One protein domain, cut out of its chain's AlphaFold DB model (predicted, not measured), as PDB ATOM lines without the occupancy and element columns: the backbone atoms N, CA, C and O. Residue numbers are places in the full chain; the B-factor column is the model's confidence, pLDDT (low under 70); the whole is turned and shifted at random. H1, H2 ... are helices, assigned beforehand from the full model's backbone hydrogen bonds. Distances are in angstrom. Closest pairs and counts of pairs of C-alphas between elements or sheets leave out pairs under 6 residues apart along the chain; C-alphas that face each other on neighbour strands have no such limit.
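AT A GLANCE: This is residues 49 to 115 of the 115 residues of an uncharacterized protein of Parcubacteria group bacterium GW2011_GWA1_49_26 (UniProt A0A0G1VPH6). Three helices, H2, H3 and H4, form an open zigzag, each running opposite to the one before: H2 and H3 are side by side as a helical hairpin, and H4 splays off from H3 as a V, meeting it near their link. Residues 107 to 115, the last part of H4 and the tail after it, stick out as an arm, while the short H1 lies off the zigzag, toward the opposite end of the longest axis. The printed part has 67 residues with four named helices, in the order H1, H2, H3, H4, and no named strand; the class is all helix. It is only just loose, close to compact, with a radius of gyration of the C-alphas of 13.3 A, and it spans 43 by 29 by 19 A.

IN THESE COORDINATES: The printed part begins at Pro 49. H1, residues 52 to 57, begins at C-alpha 52 at (13.784, 44.563, 4.542) and measures 9.0 A from first to last C-alpha. H2, residues 63 to 76, measures 20.1 A, with C-alpha 63 at (30.334, 42.202, 9.054). H3 takes residues 82 to 93 and measures 16.8 A. H4, residues 100 to 113, measures 20.0 A and ends at C-alpha 113 at (29.001, 32.987, -26.023).

HOW THE PARTS SIT: H1 touches no helix; it is apart from H2, H3 and H4. H2 and H3 form a helical hairpin and touch, H2 with residues 69 to 75 alone and H3 with residues 88 to 92 alone. Their closest C-alphas, those of Ile 72 and Val 88, are 6.6 A apart. They run opposite ways at a shallow tilt of 26 degrees. H3 and H4 form a second helical hairpin and touch, H3 with residues 90 to 93 alone and H4 with residues 102 to 103 alone. Their closest C-alphas, those of Thr 93 and Pro 102, are 6.7 A apart. They run opposite ways at a shallow tilt of 33 degrees, only just short of steep. H2 and H4 are apart. In H1, H2, H3 and H4 every O i to N i+4 pair is within hydrogen-bond range.

THE WHOLE: The two C-alphas farthest apart are those of Pro 49 and Arg 115, at 42.8 A. Residues 107 to 115, of which 107 to 113 belong to H4, stand free; without them the body spans 30 by 30 by 19 A. The printed part has no cut. The links from H1 to H2 and from H2 to H3 are tight, the link from H3 to H4 is short, and no link is long. The mean pLDDT of the printed part is 85.1, with residues 61 to 62, 97 and 115 under 70.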
ATOM      1  N   PRO A  49      22.069  50.569   7.091       75.94
ATOM      2  CA  PRO A  49      20.632  50.366   6.964       75.94
ATOM      3  C   PRO A  49      20.326  49.330   5.872       75.94
ATOM      4  O   PRO A  49      20.278  49.642   4.682       75.94
ATOM      5  N   VAL A  50      20.102  48.078   6.281       78.69
ATOM      6  CA  VAL A  50      19.722  46.982   5.376       78.69
ATOM      7  C   VAL A  50      18.228  47.037   5.064       78.69
ATOM      8  O   VAL A  50      17.401  47.003   5.985       78.69
ATOM      9  N   LYS A  51      17.880  47.053   3.770       81.25
ATOM     10  CA  LYS A  51      16.490  47.009   3.285       81.25
ATOM     11  C   LYS A  51      15.821  45.694   3.693       81.25
ATOM     12  O   LYS A  51      16.427  44.628   3.599       81.25
ATOM     13  N   SER A  52      14.542  45.740   4.070       74.56
ATOM     14  CA  SER A  52      13.784  44.563   4.542       74.56
ATOM     15  C   SER A  52      13.802  43.385   3.558       74.56
ATOM     16  O   SER A  52      13.963  42.238   3.972       74.56
ATOM     17  N   ARG A  53      13.711  43.666   2.250       78.19
ATOM     18  CA  ARG A  53      13.781  42.659   1.176       78.19
ATOM     19  C   ARG A  53      15.092  41.869   1.171       78.19
ATOM     20  O   ARG A  53      15.089  40.678   0.884       78.19
ATOM     21  N   ASP A  54      16.198  42.532   1.498       80.56
ATOM     22  CA  ASP A  54      17.533  41.941   1.442       80.56
ATOM     23  C   ASP A  54      17.810  41.128   2.718       80.56
ATOM     24  O   ASP A  54      18.421  40.068   2.630       80.56
ATOM     25  N   ARG A  55      17.243  41.529   3.871       73.31
ATOM     26  CA  ARG A  55      17.298  40.736   5.120       73.31
ATOM     27  C   ARG A  55      16.665  39.354   4.985       73.31
ATOM     28  O   ARG A  55      17.134  38.409   5.598       73.31
ATOM     29  N   LYS A  56      15.587  39.236   4.204       71.19
ATOM     30  CA  LYS A  56      14.899  37.952   3.984       71.19
ATOM     31  C   LYS A  56      15.639  37.053   2.991       71.19
ATOM     32  O   LYS A  56      15.526  35.831   3.058       71.19
ATOM     33  N   ARG A  57      16.361  37.660   2.045       72.56
ATOM     34  CA  ARG A  57      16.960  36.971   0.895       72.56
ATOM     35  C   ARG A  57      18.389  36.501   1.155       72.56
ATOM     36  O   ARG A  57      18.752  35.419   0.700       72.56
ATOM     37  N   TYR A  58      19.188  37.304   1.851       78.56
ATOM     38  CA  TYR A  58      20.620  37.061   2.008       78.56
ATOM     39  C   TYR A  58      20.971  36.475   3.368       78.56
ATOM     40  O   TYR A  58      20.255  36.662   4.349       78.56
ATOM     41  N   ILE A  59      22.095  35.766   3.406       70.56
ATOM     42  CA  ILE A  59      22.748  35.371   4.650       70.56
ATOM     43  C   ILE A  59      23.848  36.393   4.883       70.56
ATOM     44  O   ILE A  59      24.810  36.450   4.128       70.56
ATOM     45  N   LEU A  60      23.645  37.247   5.879       73.00
ATOM     46  CA  LEU A  60      24.605  38.268   6.286       73.00
ATOM     47  C   LEU A  60      25.286  37.776   7.569       73.00
ATOM     48  O   LEU A  60      24.979  38.258   8.660       73.00
ATOM     49  N   SER A  61      26.105  36.731   7.454       66.75
ATOM     50  CA  SER A  61      26.723  36.065   8.609       66.75
ATOM     51  C   SER A  61      27.960  36.807   9.123       66.75
ATOM     52  O   SER A  61      28.334  36.678  10.294       66.75
ATOM     53  N   THR A  62      28.557  37.666   8.294       69.88
ATOM     54  CA  THR A  62      29.763  38.432   8.618       69.88
ATOM     55  C   THR A  62      29.544  39.939   8.502       69.88
ATOM     56  O   THR A  62      28.706  40.411   7.737       69.88
ATOM     57  N   ASP A  63      30.355  40.737   9.206       72.69
ATOM     58  CA  ASP A  63      30.334  42.202   9.054       72.69
ATOM     59  C   ASP A  63      30.699  42.634   7.626       72.69
ATOM     60  O   ASP A  63      30.250  43.681   7.154       72.69
ATOM     61  N   GLN A  64      31.503  41.826   6.930       77.62
ATOM     62  CA  GLN A  64      31.884  42.065   5.544       77.62
ATOM     63  C   GLN A  64      30.667  41.992   4.616       77.62
ATOM     64  O   GLN A  64      30.551  42.832   3.728       77.62
ATOM     65  N   ASP A  65      29.707  41.099   4.872       82.56
ATOM     66  CA  ASP A  65      28.472  41.005   4.083       82.56
ATOM     67  C   ASP A  65      27.654  42.301   4.145       82.56
ATOM     68  O   ASP A  65      27.147  42.791   3.129       82.56
ATOM     69  N   TYR A  66      27.584  42.922   5.326       82.81
ATOM     70  CA  TYR A  66      26.927  44.221   5.501       82.81
ATOM     71  C   TYR A  66      27.680  45.343   4.785       82.81
ATOM     72  O   TYR A  66      27.053  46.201   4.161       82.81
ATOM     73  N   GLN A  67      29.015  45.335   4.828       86.06
ATOM     74  CA  GLN A  67      29.833  46.310   4.103       86.06
ATOM     75  C   GLN A  67      29.676  46.171   2.586       86.06
ATOM     76  O   GLN A  67      29.570  47.177   1.883       86.06
ATOM     77  N   ILE A  68      29.642  44.937   2.076       88.69
ATOM     78  CA  ILE A  68      29.382  44.643   0.664       88.69
ATOM     79  C   ILE A  68      28.009  45.198   0.284       88.69
ATOM     80  O   ILE A  68      27.891  45.928  -0.701       88.69
ATOM     81  N   LEU A  69      26.978  44.924   1.085       90.00
ATOM     82  CA  LEU A  69      25.621  45.375   0.795       90.00
ATOM     83  C   LEU A  69      25.478  46.906   0.841       90.00
ATOM     84  O   LEU A  69      24.831  47.482  -0.035       90.00
ATOM     85  N   ASP A  70      26.132  47.579   1.789       90.06
ATOM     86  CA  ASP A  70      26.191  49.045   1.850       90.06
ATOM     87  C   ASP A  70      26.882  49.647   0.617       90.06
ATOM     88  O   ASP A  70      26.362  50.578  -0.006       90.06
ATOM     89  N   LYS A  71      28.020  49.077   0.196       93.00
ATOM     90  CA  LYS A  71      28.700  49.484  -1.042       93.00
ATOM     91  C   LYS A  71      27.794  49.292  -2.255       93.00
ATOM     92  O   LYS A  71      27.699  50.200  -3.080       93.00
ATOM     93  N   ILE A  72      27.076  48.169  -2.335       92.75
ATOM     94  CA  ILE A  72      26.097  47.928  -3.398       92.75
ATOM     95  C   ILE A  72      25.007  49.009  -3.381       92.75
ATOM     96  O   ILE A  72      24.725  49.588  -4.426       92.75
ATOM     97  N   TYR A  73      24.427  49.348  -2.227       91.94
ATOM     98  CA  TYR A  73      23.406  50.402  -2.149       91.94
ATOM     99  C   TYR A  73      23.916  51.767  -2.596       91.94
ATOM    100  O   TYR A  73      23.177  52.513  -3.239       91.94
ATOM    101  N   LYS A  74      25.164  52.105  -2.268       92.62
ATOM    102  CA  LYS A  74      25.803  53.343  -2.728       92.62
ATOM    103  C   LYS A  74      26.002  53.338  -4.243       92.62
ATOM    104  O   LYS A  74      25.759  54.357  -4.882       92.62
ATOM    105  N   LEU A  75      26.406  52.205  -4.817       93.88
ATOM    106  CA  LEU A  75      26.585  52.040  -6.260       93.88
ATOM    107  C   LEU A  75      25.254  52.085  -7.023       93.88
ATOM    108  O   LEU A  75      25.185  52.721  -8.067       93.88
ATOM    109  N   GLU A  76      24.179  51.504  -6.483       88.38
ATOM    110  CA  GLU A  76      22.839  51.536  -7.094       88.38
ATOM    111  C   GLU A  76      22.249  52.943  -7.229       88.38
ATOM    112  O   GLU A  76      21.380  53.163  -8.068       88.38
ATOM    113  N   ARG A  77      22.701  53.898  -6.409       91.75
ATOM    114  CA  ARG A  77      22.289  55.309  -6.508       91.75
ATOM    115  C   ARG A  77      23.034  56.067  -7.606       91.75
ATOM    116  O   ARG A  77      22.683  57.205  -7.897       91.75
ATOM    117  N   LYS A  78      24.080  55.475  -8.190       93.62
ATOM    118  CA  LYS A  78      24.879  56.080  -9.256       93.62
ATOM    119  C   LYS A  78      24.383  55.622 -10.626       93.62
ATOM    120  O   LYS A  78      23.830  54.534 -10.782       93.62
ATOM    121  N   LYS A  79      24.650  56.431 -11.651       94.12
ATOM    122  CA  LYS A  79      24.395  56.070 -13.050       94.12
ATOM    123  C   LYS A  79      25.515  55.160 -13.569       94.12
ATOM    124  O   LYS A  79      26.449  55.617 -14.214       94.12
ATOM    125  N   LEU A  80      25.439  53.879 -13.220       94.12
ATOM    126  CA  LEU A  80      26.407  52.861 -13.637       94.12
ATOM    127  C   LEU A  80      26.260  52.498 -15.123       94.12
ATOM    128  O   LEU A  80      25.151  52.536 -15.667       94.12
ATOM    129  N   SER A  81      27.362  52.074 -15.747       95.50
ATOM    130  CA  SER A  81      27.323  51.421 -17.060       95.50
ATOM    131  C   SER A  81      26.607  50.068 -16.967       95.50
ATOM    132  O   SER A  81      26.516  49.474 -15.890       95.50
ATOM    133  N   ASP A  82      26.111  49.534 -18.082       92.31
ATOM    134  CA  ASP A  82      25.417  48.238 -18.055       92.31
ATOM    135  C   ASP A  82      26.346  47.075 -17.674       92.31
ATOM    136  O   ASP A  82      25.911  46.125 -17.021       92.31
ATOM    137  N   LYS A  83      27.646  47.194 -17.982       90.44
ATOM    138  CA  LYS A  83      28.677  46.253 -17.525       90.44
ATOM    139  C   LYS A  83      28.827  46.293 -16.003       90.44
ATOM    140  O   LYS A  83      28.772  45.249 -15.356       90.44
ATOM    141  N   ASP A  84      28.928  47.486 -15.421       93.38
ATOM    142  CA  ASP A  84      29.073  47.639 -13.969       93.38
ATOM    143  C   ASP A  84      27.807  47.208 -13.226       93.38
ATOM    144  O   ASP A  84      27.889  46.557 -12.188       93.38
ATOM    145  N   LYS A  85      26.619  47.489 -13.778       92.44
ATOM    146  CA  LYS A  85      25.352  46.972 -13.234       92.44
ATOM    147  C   LYS A  85      25.343  45.446 -13.202       92.44
ATOM    148  O   LYS A  85      24.912  44.864 -12.205       92.44
ATOM    149  N   ALA A  86      25.804  44.795 -14.272       88.50
ATOM    150  CA  ALA A  86      25.879  43.339 -14.335       88.50
ATOM    151  C   ALA A  86      26.841  42.780 -13.277       88.50
ATOM    152  O   ALA A  86      26.485  41.833 -12.572       88.50
ATOM    153  N   LEU A  87      28.005  43.413 -13.097       91.12
ATOM    154  CA  LEU A  87      28.972  43.048 -12.059       91.12
ATOM    155  C   LEU A  87      28.399  43.233 -10.651       91.12
ATOM    156  O   LEU A  87      28.444  42.306  -9.848       91.12
ATOM    157  N   VAL A  88      27.781  44.378 -10.354       93.50
ATOM    158  CA  VAL A  88      27.136  44.632  -9.055       93.50
ATOM    159  C   VAL A  88      26.039  43.603  -8.772       93.50
ATOM    160  O   VAL A  88      25.917  43.113  -7.648       93.50
ATOM    161  N   LYS A  89      25.257  43.223  -9.790       90.50
ATOM    162  CA  LYS A  89      24.241  42.174  -9.666       90.50
ATOM    163  C   LYS A  89      24.871  40.814  -9.366       90.50
ATOM    164  O   LYS A  89      24.356  40.110  -8.505       90.50
ATOM    165  N   LEU A  90      25.982  40.468 -10.019       89.75
ATOM    166  CA  LEU A  90      26.723  39.234  -9.758       89.75
ATOM    167  C   LEU A  90      27.286  39.209  -8.330       89.75
ATOM    168  O   LEU A  90      27.037  38.247  -7.607       89.75
ATOM    169  N   VAL A  91      27.954  40.280  -7.889       90.56
ATOM    170  CA  VAL A  91      28.470  40.415  -6.514       90.56
ATOM    171  C   VAL A  91      27.343  40.245  -5.499       90.56
ATOM    172  O   VAL A  91      27.491  39.522  -4.521       90.56
ATOM    173  N   ARG A  92      26.170  40.829  -5.755       89.50
ATOM    174  CA  ARG A  92      25.015  40.672  -4.868       89.50
ATOM    175  C   ARG A  92      24.550  39.221  -4.726       89.50
ATOM    176  O   ARG A  92      24.112  38.848  -3.643       89.50
ATOM    177  N   THR A  93      24.658  38.398  -5.772       88.31
ATOM    178  CA  THR A  93      24.288  36.972  -5.669       88.31
ATOM    179  C   THR A  93      25.171  36.197  -4.697       88.31
ATOM    180  O   THR A  93      24.734  35.165  -4.208       88.31
ATOM    181  N   GLN A  94      26.367  36.704  -4.371       84.88
ATOM    182  CA  GLN A  94      27.294  36.086  -3.413       84.88
ATOM    183  C   GLN A  94      26.775  36.105  -1.979       84.88
ATOM    184  O   GLN A  94      27.152  35.261  -1.176       84.88
ATOM    185  N   LEU A  95      25.853  37.022  -1.688       85.81
ATOM    186  CA  LEU A  95      25.173  37.115  -0.401       85.81
ATOM    187  C   LEU A  95      24.007  36.111  -0.293       85.81
ATOM    188  O   LEU A  95      23.375  35.983   0.756       85.81
ATOM    189  N   GLU A  96      23.660  35.415  -1.383       81.12
ATOM    190  CA  GLU A  96      22.622  34.387  -1.377       81.12
ATOM    191  C   GLU A  96      23.147  33.061  -0.834       81.12
ATOM    192  O   GLU A  96      24.296  32.671  -1.019       81.12
ATOM    193  N   HIS A  97      22.249  32.290  -0.238       69.62
ATOM    194  CA  HIS A  97      22.600  31.001   0.335       69.62
ATOM    195  C   HIS A  97      23.179  29.993  -0.668       69.62
ATOM    196  O   HIS A  97      24.127  29.267  -0.375       69.62
ATOM    197  N   HIS A  98      22.605  29.965  -1.869       75.69
ATOM    198  CA  HIS A  98      23.022  29.090  -2.957       75.69
ATOM    199  C   HIS A  98      23.789  29.866  -4.026       75.69
ATOM    200  O   HIS A  98      23.652  29.558  -5.204       75.69
ATOM    201  N   TRP A  99      24.607  30.851  -3.635       80.12
ATOM    202  CA  TRP A  99      25.310  31.765  -4.548       80.12
ATOM    203  C   TRP A  99      26.137  31.096  -5.653       80.12
ATOM    204  O   TRP A  99      26.361  31.680  -6.714       80.12
ATOM    205  N   ARG A 100      26.566  29.846  -5.450       81.12
ATOM    206  CA  ARG A 100      27.257  29.061  -6.483       81.12
ATOM    207  C   ARG A 100      26.368  28.815  -7.704       81.12
ATOM    208  O   ARG A 100      26.860  28.866  -8.825       81.12
ATOM    209  N   ALA A 101      25.063  28.608  -7.519       81.81
ATOM    210  CA  ALA A 101      24.121  28.360  -8.610       81.81
ATOM    211  C   ALA A 101      24.020  29.534  -9.612       81.81
ATOM    212  O   ALA A 101      24.182  29.291 -10.812       81.81
ATOM    213  N   PRO A 102      23.805  30.800  -9.190       81.06
ATOM    214  CA  PRO A 102      23.803  31.926 -10.115       81.06
ATOM    215  C   PRO A 102      25.165  32.165 -10.778       81.06
ATOM    216  O   PRO A 102      25.174  32.525 -11.955       81.06
ATOM    217  N   ILE A 103      26.296  31.902 -10.105       87.00
ATOM    218  CA  ILE A 103      27.615  31.945 -10.764       87.00
ATOM    219  C   ILE A 103      27.713  30.896 -11.860       87.00
ATOM    220  O   ILE A 103      28.063  31.234 -12.985       87.00
ATOM    221  N   ILE A 104      27.418  29.632 -11.554       88.12
ATOM    222  CA  ILE A 104      27.535  28.537 -12.526       88.12
ATOM    223  C   ILE A 104      26.663  28.837 -13.747       88.12
ATOM    224  O   ILE A 104      27.110  28.701 -14.882       88.12
ATOM    225  N   LYS A 105      25.435  29.327 -13.530       87.19
ATOM    226  CA  LYS A 105      24.551  29.764 -14.616       87.19
ATOM    227  C   LYS A 105      25.185  30.873 -15.460       87.19
ATOM    228  O   LYS A 105      25.130  30.795 -16.685       87.19
ATOM    229  N   PHE A 106      25.775  31.881 -14.820       86.56
ATOM    230  CA  PHE A 106      26.458  32.979 -15.500       86.56
ATOM    231  C   PHE A 106      27.666  32.492 -16.317       86.56
ATOM    232  O   PHE A 106      27.788  32.829 -17.494       86.56
ATOM    233  N   LEU A 107      28.511  31.631 -15.744       90.88
ATOM    234  CA  LEU A 107      29.665  31.048 -16.434       90.88
ATOM    235  C   LEU A 107      29.240  30.178 -17.621       90.88
ATOM    236  O   LEU A 107      29.810  30.305 -18.697       90.88
ATOM    237  N   ASN A 108      28.189  29.368 -17.477       92.69
ATOM    238  CA  ASN A 108      27.648  28.574 -18.583       92.69
ATOM    239  C   ASN A 108      27.141  29.453 -19.736       92.69
ATOM    240  O   ASN A 108      27.275  29.080 -20.900       92.69
ATOM    241  N   GLN A 109      26.562  30.619 -19.440       89.94
ATOM    242  CA  GLN A 109      26.170  31.584 -20.471       89.94
ATOM    243  C   GLN A 109      27.386  32.196 -21.173       89.94
ATOM    244  O   GLN A 109      27.362  32.344 -22.393       89.94
ATOM    245  N   LEU A 110      28.453  32.512 -20.431       90.81
ATOM    246  CA  LEU A 110      29.704  32.994 -21.021       90.81
ATOM    247  C   LEU A 110      30.360  31.929 -21.900       90.81
ATOM    248  O   LEU A 110      30.712  32.228 -23.036       90.81
ATOM    249  N   LEU A 111      30.450  30.686 -21.426       93.50
ATOM    250  CA  LEU A 111      30.989  29.572 -22.205       93.50
ATOM    251  C   LEU A 111      30.225  29.378 -23.516       93.50
ATOM    252  O   LEU A 111      30.856  29.153 -24.535       93.50
ATOM    253  N   LYS A 112      28.891  29.517 -23.520       93.62
ATOM    254  CA  LYS A 112      28.083  29.466 -24.755       93.62
ATOM    255  C   LYS A 112      28.355  30.621 -25.719       93.62
ATOM    256  O   LYS A 112      28.160  30.448 -26.910       93.62
ATOM    257  N   LYS A 113      28.732  31.794 -25.209       92.44
ATOM    258  CA  LYS A 113      29.001  32.987 -26.023       92.44
ATOM    259  C   LYS A 113      30.368  32.930 -26.712       92.44
ATOM    260  O   LYS A 113      30.519  33.504 -27.781       92.44
ATOM    261  N   TYR A 114      31.350  32.312 -26.061       92.75
ATOM    262  CA  TYR A 114      32.726  32.184 -26.556       92.75
ATOM    263  C   TYR A 114      33.038  30.771 -27.074       92.75
ATOM    264  O   TYR A 114      34.206  30.405 -27.188       92.75
ATOM    265  N   ARG A 115      31.993  29.983 -27.336       67.94
ATOM    266  CA  ARG A 115      32.064  28.745 -28.105       67.94
ATOM    267  C   ARG A 115      31.815  29.066 -29.566       67.94
ATOM    268  O   ARG A 115      32.470  28.412 -30.397       67.94
TER     269      ARG A 115